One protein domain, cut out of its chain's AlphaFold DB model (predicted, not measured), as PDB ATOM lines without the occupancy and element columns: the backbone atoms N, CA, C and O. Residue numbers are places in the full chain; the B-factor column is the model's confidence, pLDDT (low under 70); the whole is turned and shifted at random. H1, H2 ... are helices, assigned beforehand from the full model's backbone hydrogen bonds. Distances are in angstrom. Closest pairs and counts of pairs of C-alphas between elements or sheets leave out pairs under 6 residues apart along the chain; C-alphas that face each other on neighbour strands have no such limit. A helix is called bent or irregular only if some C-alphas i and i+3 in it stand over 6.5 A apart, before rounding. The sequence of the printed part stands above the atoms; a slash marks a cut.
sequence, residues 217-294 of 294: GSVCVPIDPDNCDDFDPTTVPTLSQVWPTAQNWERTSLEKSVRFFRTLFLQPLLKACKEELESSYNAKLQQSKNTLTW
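What this domain is: This is residues 217 to 294 of the 294 residues of the protein "DNA primase small subunit" of Leersia perrieri (UniProt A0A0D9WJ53). One long helix, H2, sticks out of a small head with its residues 266 to 291, like a handle, and the tail to residue 294 runs on from it. The head holds residues 217 to 238, a stretch with no named element that goes out in a loop and folds back, then the short helix H1, and H2a, the first arm of the gently bent H2. The printed part has 78 residues, with two named helices, H1 then H2, and no named strand; the class is all helix. The whole is extended, with a radius of gyration of the C-alphas of 21.2 A, and spans 70 by 31 by 18 A, the long arm making the length.

Where its parts are: The printed part begins at Gly 217, C-alpha at (175.857, 180.129, 138.754). H1 is residues 239 to 245, 10.5 A from first to last C-alpha; it is irregular, but only just, with C-alphas 241 and 244 6.9 A apart. H2, residues 255 to 291, was assigned as one helix by its hydrogen bonds, but is bent: C-alphas 264 and 267 are 6.6 A apart. Its arm H2a, residues 255 to 264, measures 13.8 A and begins at C-alpha (188.175, 177.753, 126.507). H2b, residues 267 to 291, measures 36.6 A and ends at C-alpha (163.613, 159.492, 83.865).

How they stand to each other: H2a and H2b stand at a shallow tilt of 23 degrees. H1 is apart from H2a and from H2b, and a short link of 9 residues joins H1 to H2. In H2a and H2b every O i to N i+4 pair is within hydrogen-bond range; in H1 1 of 3 is, beside 2 of 4 O i to N i+3 pairs.

The domain as a whole: The two C-alphas farthest apart, those of Ser 240 and Trp 294, are 70.0 A apart. Residues 225 to 230 and 266 to 294 stand free; without them the body spans 27 by 22 by 11 A. The printed part has no cut and ends at the chain's last residue. Its mean pLDDT is 84.9, with residues 244 to 247 and 291 to 294 under 70.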
ATOM      1  N   GLY A 217     175.029 179.280 139.603       90.19
ATOM      2  CA  GLY A 217     175.857 180.129 138.754       90.19
ATOM      3  C   GLY A 217     176.798 179.353 137.828       90.19
ATOM      4  O   GLY A 217     177.534 179.986 137.077       90.19
ATOM      5  N   SER A 218     176.792 178.017 137.857       90.75
ATOM      6  CA  SER A 218     177.640 177.167 137.014       90.75
ATOM      7  C   SER A 218     177.213 177.232 135.550       90.75
ATOM      8  O   SER A 218     176.020 177.294 135.244       90.75
ATOM      9  N   VAL A 219     178.180 177.183 134.642       91.19
ATOM     10  CA  VAL A 219     177.946 177.084 133.198       91.19
ATOM     11  C   VAL A 219     177.629 175.630 132.836       91.19
ATOM     12  O   VAL A 219     178.341 174.724 133.246       91.19
ATOM     13  N   CYS A 220     176.582 175.372 132.054       91.56
ATOM     14  CA  CYS A 220     176.268 174.023 131.568       91.56
ATOM     15  C   CYS A 220     177.224 173.608 130.440       91.56
ATOM     16  O   CYS A 220     176.944 173.851 129.268       91.56
ATOM     17  N   VAL A 221     178.364 173.020 130.795       90.69
ATOM     18  CA  VAL A 221     179.394 172.591 129.838       90.69
ATOM     19  C   VAL A 221     179.127 171.176 129.300       90.69
ATOM     20  O   VAL A 221     178.542 170.362 130.013       90.69
ATOM     21  N   PRO A 222     179.545 170.862 128.060       90.50
ATOM     22  CA  PRO A 222     179.521 169.494 127.546       90.50
ATOM     23  C   PRO A 222     180.442 168.567 128.344       90.50
ATOM     24  O   PRO A 222     181.475 169.007 128.851       90.50
ATOM     25  N   ILE A 223     180.081 167.287 128.401       86.19
ATOM     26  CA  ILE A 223     180.858 166.227 129.049       86.19
ATOM     27  C   ILE A 223     181.473 165.353 127.958       86.19
ATOM     28  O   ILE A 223     180.803 165.033 126.974       86.19
ATOM     29  N   ASP A 224     182.740 164.990 128.133       81.81
ATOM     30  CA  ASP A 224     183.427 164.050 127.255       81.81
ATOM     31  C   ASP A 224     182.953 162.618 127.546       81.81
ATOM     32  O   ASP A 224     183.154 162.154 128.668       81.81
ATOM     33  N   PRO A 225     182.313 161.919 126.590       79.94
ATOM     34  CA  PRO A 225     181.850 160.557 126.821       79.94
ATOM     35  C   PRO A 225     182.996 159.559 127.029       79.94
ATOM     36  O   PRO A 225     182.804 158.593 127.761       79.94
ATOM     37  N   ASP A 226     184.172 159.794 126.436       83.12
ATOM     38  CA  ASP A 226     185.313 158.873 126.539       83.12
ATOM     39  C   ASP A 226     186.078 159.047 127.861       83.12
ATOM     40  O   ASP A 226     186.783 158.143 128.303       83.12
ATOM     41  N   ASN A 227     185.915 160.203 128.513       80.75
ATOM     42  CA  ASN A 227     186.576 160.563 129.770       80.75
ATOM     43  C   ASN A 227     185.558 161.030 130.827       80.75
ATOM     44  O   ASN A 227     185.831 161.932 131.623       80.75
ATOM     45  N   CYS A 228     184.354 160.448 130.830       80.62
ATOM     46  CA  CYS A 228     183.258 160.905 131.690       80.62
ATOM     47  C   CYS A 228     183.534 160.691 133.186       80.62
ATOM     48  O   CYS A 228     183.033 161.450 134.013       80.62
ATOM     49  N   ASP A 229     184.348 159.692 133.529       77.19
ATOM     50  CA  ASP A 229     184.741 159.364 134.904       77.19
ATOM     51  C   ASP A 229     185.570 160.466 135.581       77.19
ATOM     52  O   ASP A 229     185.543 160.583 136.807       77.19
ATOM     53  N   ASP A 230     186.263 161.287 134.786       81.69
ATOM     54  CA  ASP A 230     187.100 162.393 135.259       81.69
ATOM     55  C   ASP A 230     186.315 163.710 135.393       81.69
ATOM     56  O   ASP A 230     186.856 164.734 135.823       81.69
ATOM     57  N   PHE A 231     185.036 163.721 135.004       83.62
ATOM     58  CA  PHE A 231     184.220 164.925 135.048       83.62
ATOM     59  C   PHE A 231     183.825 165.278 136.487       83.62
ATOM     60  O   PHE A 231     183.008 164.601 137.110       83.62
ATOM     61  N   ASP A 232     184.340 166.403 136.993       80.19
ATOM     62  CA  ASP A 232     183.944 166.942 138.293       80.19
ATOM     63  C   ASP A 232     182.985 168.146 138.142       80.19
ATOM     64  O   ASP A 232     183.419 169.239 137.753       80.19
ATOM     65  N   PRO A 233     181.699 168.018 138.526       80.75
ATOM     66  CA  PRO A 233     180.705 169.112 138.508       80.75
ATOM     67  C   PRO A 233     181.104 170.377 139.294       80.75
ATOM     68  O   PRO A 233     180.587 171.462 139.027       80.75
ATOM     69  N   THR A 234     181.943 170.239 140.326       84.19
ATOM     70  CA  THR A 234     182.266 171.287 141.299       84.19
ATOM     71  C   THR A 234     183.370 172.183 140.768       84.19
ATOM     72  O   THR A 234     183.508 173.327 141.195       84.19
ATOM     73  N   THR A 235     184.109 171.676 139.780       86.50
ATOM     74  CA  THR A 235     185.164 172.391 139.062       86.50
ATOM     75  C   THR A 235     184.644 173.140 137.838       86.50
ATOM     76  O   THR A 235     185.381 173.914 137.225       86.50
ATOM     77  N   VAL A 236     183.371 172.935 137.480       88.94
ATOM     78  CA  VAL A 236     182.747 173.589 136.331       88.94
ATOM     79  C   VAL A 236     182.751 175.112 136.528       88.94
ATOM     80  O   VAL A 236     182.330 175.590 137.588       88.94
ATOM     81  N   PRO A 237     183.170 175.896 135.514       91.12
ATOM     82  CA  PRO A 237     183.238 177.347 135.617       91.12
ATOM     83  C   PRO A 237     181.911 177.977 136.030       91.12
ATOM     84  O   PRO A 237     180.848 177.616 135.517       91.12
ATOM     85  N   THR A 238     181.972 178.973 136.908       91.56
ATOM     86  CA  THR A 238     180.809 179.793 137.260       91.56
ATOM     87  C   THR A 238     180.813 181.119 136.511       91.56
ATOM     88  O   THR A 238     181.856 181.628 136.095       91.56
ATOM     89  N   LEU A 239     179.634 181.727 136.363       88.56
ATOM     90  CA  LEU A 239     179.481 183.028 135.715       88.56
ATOM     91  C   LEU A 239     180.387 184.093 136.352       88.56
ATOM     92  O   LEU A 239     181.004 184.872 135.633       88.56
ATOM     93  N   SER A 240     180.514 184.103 137.682       87.38
ATOM     94  CA  SER A 240     181.349 185.074 138.400       87.38
ATOM     95  C   SER A 240     182.845 184.926 138.106       87.38
ATOM     96  O   SER A 240     183.559 185.923 138.121       87.38
ATOM     97  N   GLN A 241     183.317 183.713 137.803       85.19
ATOM     98  CA  GLN A 241     184.712 183.456 137.428       85.19
ATOM     99  C   GLN A 241     185.012 183.876 135.985       85.19
ATOM    100  O   GLN A 241     186.122 184.308 135.686       85.19
ATOM    101  N   VAL A 242     184.030 183.743 135.089       83.12
ATOM    102  CA  VAL A 242     184.194 184.014 133.652       83.12
ATOM    103  C   VAL A 242     183.950 185.488 133.317       83.12
ATOM    104  O   VAL A 242     184.613 186.040 132.441       83.12
ATOM    105  N   TRP A 243     183.022 186.147 134.017       76.06
ATOM    106  CA  TRP A 243     182.604 187.528 133.747       76.06
ATOM    107  C   TRP A 243     183.755 188.547 133.619       76.06
ATOM    108  O   TRP A 243     183.731 189.325 132.663       76.06
ATOM    109  N   PRO A 244     184.792 188.546 134.486       64.00
ATOM    110  CA  PRO A 244     185.860 189.547 134.426       64.00
ATOM    111  C   PRO A 244     186.701 189.493 133.141       64.00
ATOM    112  O   PRO A 244     187.304 190.491 132.757       64.00
ATOM    113  N   THR A 245     186.754 188.338 132.473       64.88
ATOM    114  CA  THR A 245     187.599 188.071 131.294       64.88
ATOM    115  C   THR A 245     186.783 187.711 130.046       64.88
ATOM    116  O   THR A 245     187.350 187.383 129.002       64.88
ATOM    117  N   ALA A 246     185.452 187.837 130.115       63.16
ATOM    118  CA  ALA A 246     184.502 187.359 129.107       63.16
ATOM    119  C   ALA A 246     184.643 187.995 127.712       63.16
ATOM    120  O   ALA A 246     184.132 187.438 126.742       63.16
ATOM    121  N   GLN A 247     185.347 189.127 127.574       67.94
ATOM    122  CA  GLN A 247     185.629 189.717 126.257       67.94
ATOM    123  C   GLN A 247     186.486 188.801 125.370       67.94
ATOM    124  O   GLN A 247     186.391 188.885 124.148       67.94
ATOM    125  N   ASN A 248     187.292 187.916 125.964       80.19
ATOM    126  CA  ASN A 248     188.017 186.888 125.228       80.19
ATOM    127  C   ASN A 248     187.874 185.531 125.928       80.19
ATOM    128  O   ASN A 248     188.676 185.185 126.798       80.19
ATOM    129  N   TRP A 249     186.864 184.756 125.518       79.88
ATOM    130  CA  TRP A 249     186.578 183.425 126.064       79.88
ATOM    131  C   TRP A 249     187.772 182.462 125.954       79.88
ATOM    132  O   TRP A 249     187.902 181.580 126.803       79.88
ATOM    133  N   GLU A 250     188.671 182.659 124.981       84.38
ATOM    134  CA  GLU A 250     189.887 181.850 124.802       84.38
ATOM    135  C   GLU A 250     190.865 182.005 125.971       84.38
ATOM    136  O   GLU A 250     191.718 181.161 126.190       84.38
ATOM    137  N   ARG A 251     190.737 183.066 126.772       83.12
ATOM    138  CA  ARG A 251     191.573 183.297 127.960       83.12
ATOM    139  C   ARG A 251     190.878 182.908 129.264       83.12
ATOM    140  O   ARG A 251     191.331 183.291 130.340       83.12
ATOM    141  N   THR A 252     189.759 182.194 129.178       85.69
ATOM    142  CA  THR A 252     188.928 181.831 130.332       85.69
ATOM    143  C   THR A 252     188.939 180.328 130.573       85.69
ATOM    144  O   THR A 252     189.307 179.539 129.704       85.69
ATOM    145  N   SER A 253     188.445 179.907 131.735       86.94
ATOM    146  CA  SER A 253     188.224 178.491 132.041       86.94
ATOM    147  C   SER A 253     187.208 177.806 131.108       86.94
ATOM    148  O   SER A 253     187.166 176.578 131.065       86.94
ATOM    149  N   LEU A 254     186.435 178.560 130.309       89.56
ATOM    150  CA  LEU A 254     185.537 178.005 129.289       89.56
ATOM    151  C   LEU A 254     186.238 177.565 128.011       89.56
ATOM    152  O   LEU A 254     185.650 176.791 127.255       89.56
ATOM    153  N   GLU A 255     187.466 178.021 127.758       91.00
ATOM    154  CA  GLU A 255     188.175 177.753 126.507       91.00
ATOM    155  C   GLU A 255     188.182 176.258 126.164       91.00
ATOM    156  O   GLU A 255     187.812 175.871 125.054       91.00
ATOM    157  N   LYS A 256     188.532 175.413 127.141       90.62
ATOM    158  CA  LYS A 256     188.573 173.955 126.975       90.62
ATOM    159  C   LYS A 256     187.210 173.388 126.577       90.62
ATOM    160  O   LYS A 256     187.129 172.624 125.620       90.62
ATOM    161  N   SER A 257     186.145 173.812 127.258       91.38
ATOM    162  CA  SER A 257     184.776 173.331 127.013       91.38
ATOM    163  C   SER A 257     184.250 173.770 125.644       91.38
ATOM    164  O   SER A 257     183.646 172.984 124.918       91.38
ATOM    165  N   VAL A 258     184.512 175.022 125.255       92.56
ATOM    166  CA  VAL A 258     184.115 175.556 123.943       92.56
ATOM    167  C   VAL A 258     184.896 174.868 122.826       92.56
ATOM    168  O   VAL A 258     184.314 174.488 121.810       92.56
ATOM    169  N   ARG A 259     186.206 174.667 123.001       93.94
ATOM    170  CA  ARG A 259     187.045 173.985 122.008       93.94
ATOM    171  C   ARG A 259     186.635 172.526 121.838       93.94
ATOM    172  O   ARG A 259     186.518 172.080 120.696       93.94
ATOM    173  N   PHE A 260     186.364 171.832 122.943       92.56
ATOM    174  CA  PHE A 260     185.802 170.482 122.953       92.56
ATOM    175  C   PHE A 260     184.507 170.433 122.131       92.56
ATOM    176  O   PHE A 260     184.442 169.726 121.127       92.56
ATOM    177  N   PHE A 261     183.526 171.280 122.464       92.62
ATOM    178  CA  PHE A 261     182.236 171.328 121.768       92.62
ATOM    179  C   PHE A 261     182.375 171.597 120.269       92.62
ATOM    180  O   PHE A 261     181.717 170.970 119.441       92.62
ATOM    181  N   ARG A 262     183.247 172.536 119.893       93.94
ATOM    182  CA  ARG A 262     183.444 172.895 118.486       93.94
ATOM    183  C   ARG A 262     184.107 171.774 117.697       93.94
ATOM    184  O   ARG A 262     183.681 171.506 116.579       93.94
ATOM    185  N   THR A 263     185.136 171.156 118.266       93.94
ATOM    186  CA  THR A 263     186.015 170.230 117.538       93.94
ATOM    187  C   THR A 263     185.458 168.815 117.512       93.94
ATOM    188  O   THR A 263     185.485 168.174 116.470       93.94
ATOM    189  N   LEU A 264     184.941 168.333 118.642       90.19
ATOM    190  CA  LEU A 264     184.515 166.940 118.784       90.19
ATOM    191  C   LEU A 264     183.020 166.740 118.529       90.19
ATOM    192  O   LEU A 264     182.618 165.636 118.187       90.19
ATOM    193  N   PHE A 265     182.208 167.797 118.624       89.62
ATOM    194  CA  PHE A 265     180.770 167.708 118.364       89.62
ATOM    195  C   PHE A 265     180.345 168.474 117.104       89.62
ATOM    196  O   PHE A 265     179.917 167.865 116.125       89.62
ATOM    197  N   LEU A 266     180.493 169.806 117.078       91.69
ATOM    198  CA  LEU A 266     179.922 170.627 116.000       91.69
ATOM    199  C   LEU A 266     180.564 170.377 114.631       91.69
ATOM    200  O   LEU A 266     179.853 170.288 113.635       91.69
ATOM    201  N   GLN A 267     181.892 170.304 114.549       94.62
ATOM    202  CA  GLN A 267     182.585 170.106 113.272       94.62
ATOM    203  C   GLN A 267     182.239 168.758 112.613       94.62
ATOM    204  O   GLN A 267     181.858 168.776 111.439       94.62
ATOM    205  N   PRO A 268     182.308 167.612 113.322       93.69
ATOM    206  CA  PRO A 268     181.850 166.333 112.785       93.69
ATOM    207  C   PRO A 268     180.376 166.351 112.375       93.69
ATOM    208  O   PRO A 268     180.053 165.881 111.287       93.69
ATOM    209  N   LEU A 269     179.502 166.952 113.191       89.88
ATOM    210  CA  LEU A 269     178.074 167.057 112.887       89.88
ATOM    211  C   LEU A 269     177.827 167.849 111.596       89.88
ATOM    212  O   LEU A 269     177.130 167.379 110.703       89.88
ATOM    213  N   LEU A 270     178.452 169.021 111.454       92.25
ATOM    214  CA  LEU A 270     178.336 169.845 110.248       92.25
ATOM    215  C   LEU A 270     178.838 169.113 109.001       92.25
ATOM    216  O   LEU A 270     178.247 169.249 107.929       92.25
ATOM    217  N   LYS A 271     179.924 168.344 109.138       94.44
ATOM    218  CA  LYS A 271     180.445 167.512 108.053       94.44
ATOM    219  C   LYS A 271     179.423 166.447 107.646       94.44
ATOM    220  O   LYS A 271     179.104 166.369 106.464       94.44
ATOM    221  N   ALA A 272     178.866 165.710 108.607       92.94
ATOM    222  CA  ALA A 272     177.856 164.686 108.348       92.94
ATOM    223  C   ALA A 272     176.599 165.267 107.675       92.94
ATOM    224  O   ALA A 272     176.162 164.755 106.647       92.94
ATOM    225  N   CYS A 273     176.073 166.395 108.172       90.62
ATOM    226  CA  CYS A 273     174.922 167.068 107.557       90.62
ATOM    227  C   CYS A 273     175.207 167.506 106.113       90.62
ATOM    228  O   CYS A 273     174.344 167.407 105.240       90.62
ATOM    229  N   LYS A 274     176.420 167.999 105.840       92.88
ATOM    230  CA  LYS A 274     176.819 168.393 104.486       92.88
ATOM    231  C   LYS A 274     176.881 167.184 103.547       92.88
ATOM    232  O   LYS A 274     176.359 167.258 102.438       92.88
ATOM    233  N   GLU A 275     177.480 166.085 103.997       93.94
ATOM    234  CA  GLU A 275     177.581 164.836 103.231       93.94
ATOM    235  C   GLU A 275     176.197 164.231 102.936       93.94
ATOM    236  O   GLU A 275     175.948 163.750 101.827       93.94
ATOM    237  N   GLU A 276     175.263 164.314 103.885       92.19
ATOM    238  CA  GLU A 276     173.876 163.877 103.702       92.19
ATOM    239  C   GLU A 276     173.137 164.722 102.650       92.19
ATOM    240  O   GLU A 276     172.498 164.179 101.742       92.19
ATOM    241  N   LEU A 277     173.275 166.052 102.711       90.50
ATOM    242  CA  LEU A 277     172.685 166.966 101.727       90.50
ATOM    243  C   LEU A 277     173.234 166.721 100.316       90.50
ATOM    244  O   LEU A 277     172.462 166.666  99.354       90.50
ATOM    245  N   GLU A 278     174.550 166.544 100.186       92.25
ATOM    246  CA  GLU A 278     175.202 166.226  98.911       92.25
ATOM    247  C   GLU A 278     174.728 164.874  98.361       92.25
ATOM    248  O   GLU A 278     174.411 164.757  97.174       92.25
ATOM    249  N   SER A 279     174.598 163.864  99.225       92.50
ATOM    250  CA  SER A 279     174.089 162.538  98.853       92.50
ATOM    251  C   SER A 279     172.638 162.597  98.369       92.50
ATOM    252  O   SER A 279     172.315 162.053  97.310       92.50
ATOM    253  N   SER A 280     171.772 163.319  99.088       90.62
ATOM    254  CA  SER A 280     170.367 163.533  98.714       90.62
ATOM    255  C   SER A 280     170.233 164.274  97.378       90.62
ATOM    256  O   SER A 280     169.433 163.894  96.516       90.62
ATOM    257  N   TYR A 281     171.058 165.301  97.156       90.56
ATOM    258  CA  TYR A 281     171.099 166.036  95.893       90.56
ATOM    259  C   TYR A 281     171.537 165.147  94.717       90.56
ATOM    260  O   TYR A 281     170.871 165.115  93.677       90.56
ATOM    261  N   ASN A 282     172.608 164.370  94.894       91.12
ATOM    262  CA  ASN A 282     173.114 163.457  93.870       91.12
ATOM    263  C   ASN A 282     172.108 162.346  93.529       91.12
ATOM    264  O   ASN A 282     171.936 162.019  92.352       91.12
ATOM    265  N   ALA A 283     171.393 161.812  94.523       90.50
ATOM    266  CA  ALA A 283     170.333 160.829  94.306       90.50
ATOM    267  C   ALA A 283     169.189 161.397  93.445       90.50
ATOM    268  O   ALA A 283     168.764 160.758  92.480       90.50
ATOM    269  N   LYS A 284     168.750 162.636  93.722       90.69
ATOM    270  CA  LYS A 284     167.723 163.326  92.916       90.69
ATOM    271  C   LYS A 284     168.183 163.579  91.476       90.69
ATOM    272  O   LYS A 284     167.390 163.425  90.548       90.69
ATOM    273  N   LEU A 285     169.457 163.926  91.268       86.62
ATOM    274  CA  LEU A 285     170.039 164.092  89.928       86.62
ATOM    275  C   LEU A 285     170.117 162.779  89.139       86.62
ATOM    276  O   LEU A 285     169.890 162.770  87.932       86.62
ATOM    277  N   GLN A 286     170.460 161.669  89.794       82.62
ATOM    278  CA  GLN A 286     170.466 160.347  89.158       82.62
ATOM    279  C   GLN A 286     169.045 159.929  88.762       82.62
ATOM    280  O   GLN A 286     168.815 159.480  87.640       82.62
ATOM    281  N   GLN A 287     168.072 160.159  89.645       83.12
ATOM    282  CA  GLN A 287     166.669 159.863  89.370       83.12
ATOM    283  C   GLN A 287     166.128 160.674  88.182       83.12
ATOM    284  O   GLN A 287     165.459 160.110  87.314       83.12
ATOM    285  N   SER A 288     166.461 161.966  88.078       80.25
ATOM    286  CA  SER A 288     166.021 162.795  86.949       80.25
ATOM    287  C   SER A 288     166.659 162.367  85.622       80.25
ATOM    288  O   SER A 288     165.965 162.311  84.608       80.25
ATOM    289  N   LYS A 289     167.941 161.975  85.626       76.62
ATOM    290  CA  LYS A 289     168.642 161.452  84.438       76.62
ATOM    291  C   LYS A 289     168.062 160.123  83.941       76.62
ATOM    292  O   LYS A 289     167.862 159.970  82.738       76.62
ATOM    293  N   ASN A 290     167.726 159.211  84.854       71.75
ATOM    294  CA  ASN A 290     167.091 157.930  84.515       71.75
ATOM    295  C   ASN A 290     165.649 158.097  84.006       71.75
ATOM    296  O   ASN A 290     165.146 157.238  83.296       71.75
ATOM    297  N   THR A 291     164.979 159.202  84.344       65.88
ATOM    298  CA  THR A 291     163.613 159.492  83.865       65.88
ATOM    299  C   THR A 291     163.606 160.114  82.460       65.88
ATOM    300  O   THR A 291     162.604 160.041  81.753       65.88
ATOM    301  N   LEU A 292     164.721 160.725  82.039       61.56
ATOM    302  CA  LEU A 292     164.880 161.404  80.744       61.56
ATOM    303  C   LEU A 292     165.462 160.503  79.641       61.56
ATOM    304  O   LEU A 292     165.630 160.955  78.512       61.56
ATOM    305  N   THR A 293     165.779 159.248  79.957       52.50
ATOM    306  CA  THR A 293     166.215 158.238  78.988       52.50
ATOM    307  C   THR A 293     165.002 157.405  78.561       52.50
ATOM    308  O   THR A 293     164.703 156.380  79.167       52.50
ATOM    309  N   TRP A 294     164.285 157.893  77.543       45.19
ATOM    310  CA  TRP A 294     163.299 157.145  76.751       45.19
ATOM    311  C   TRP A 294     163.842 156.919  75.343       45.19
ATOM    312  O   TRP A 294     164.407 157.888  74.783       45.19
TER     313      TRP A 294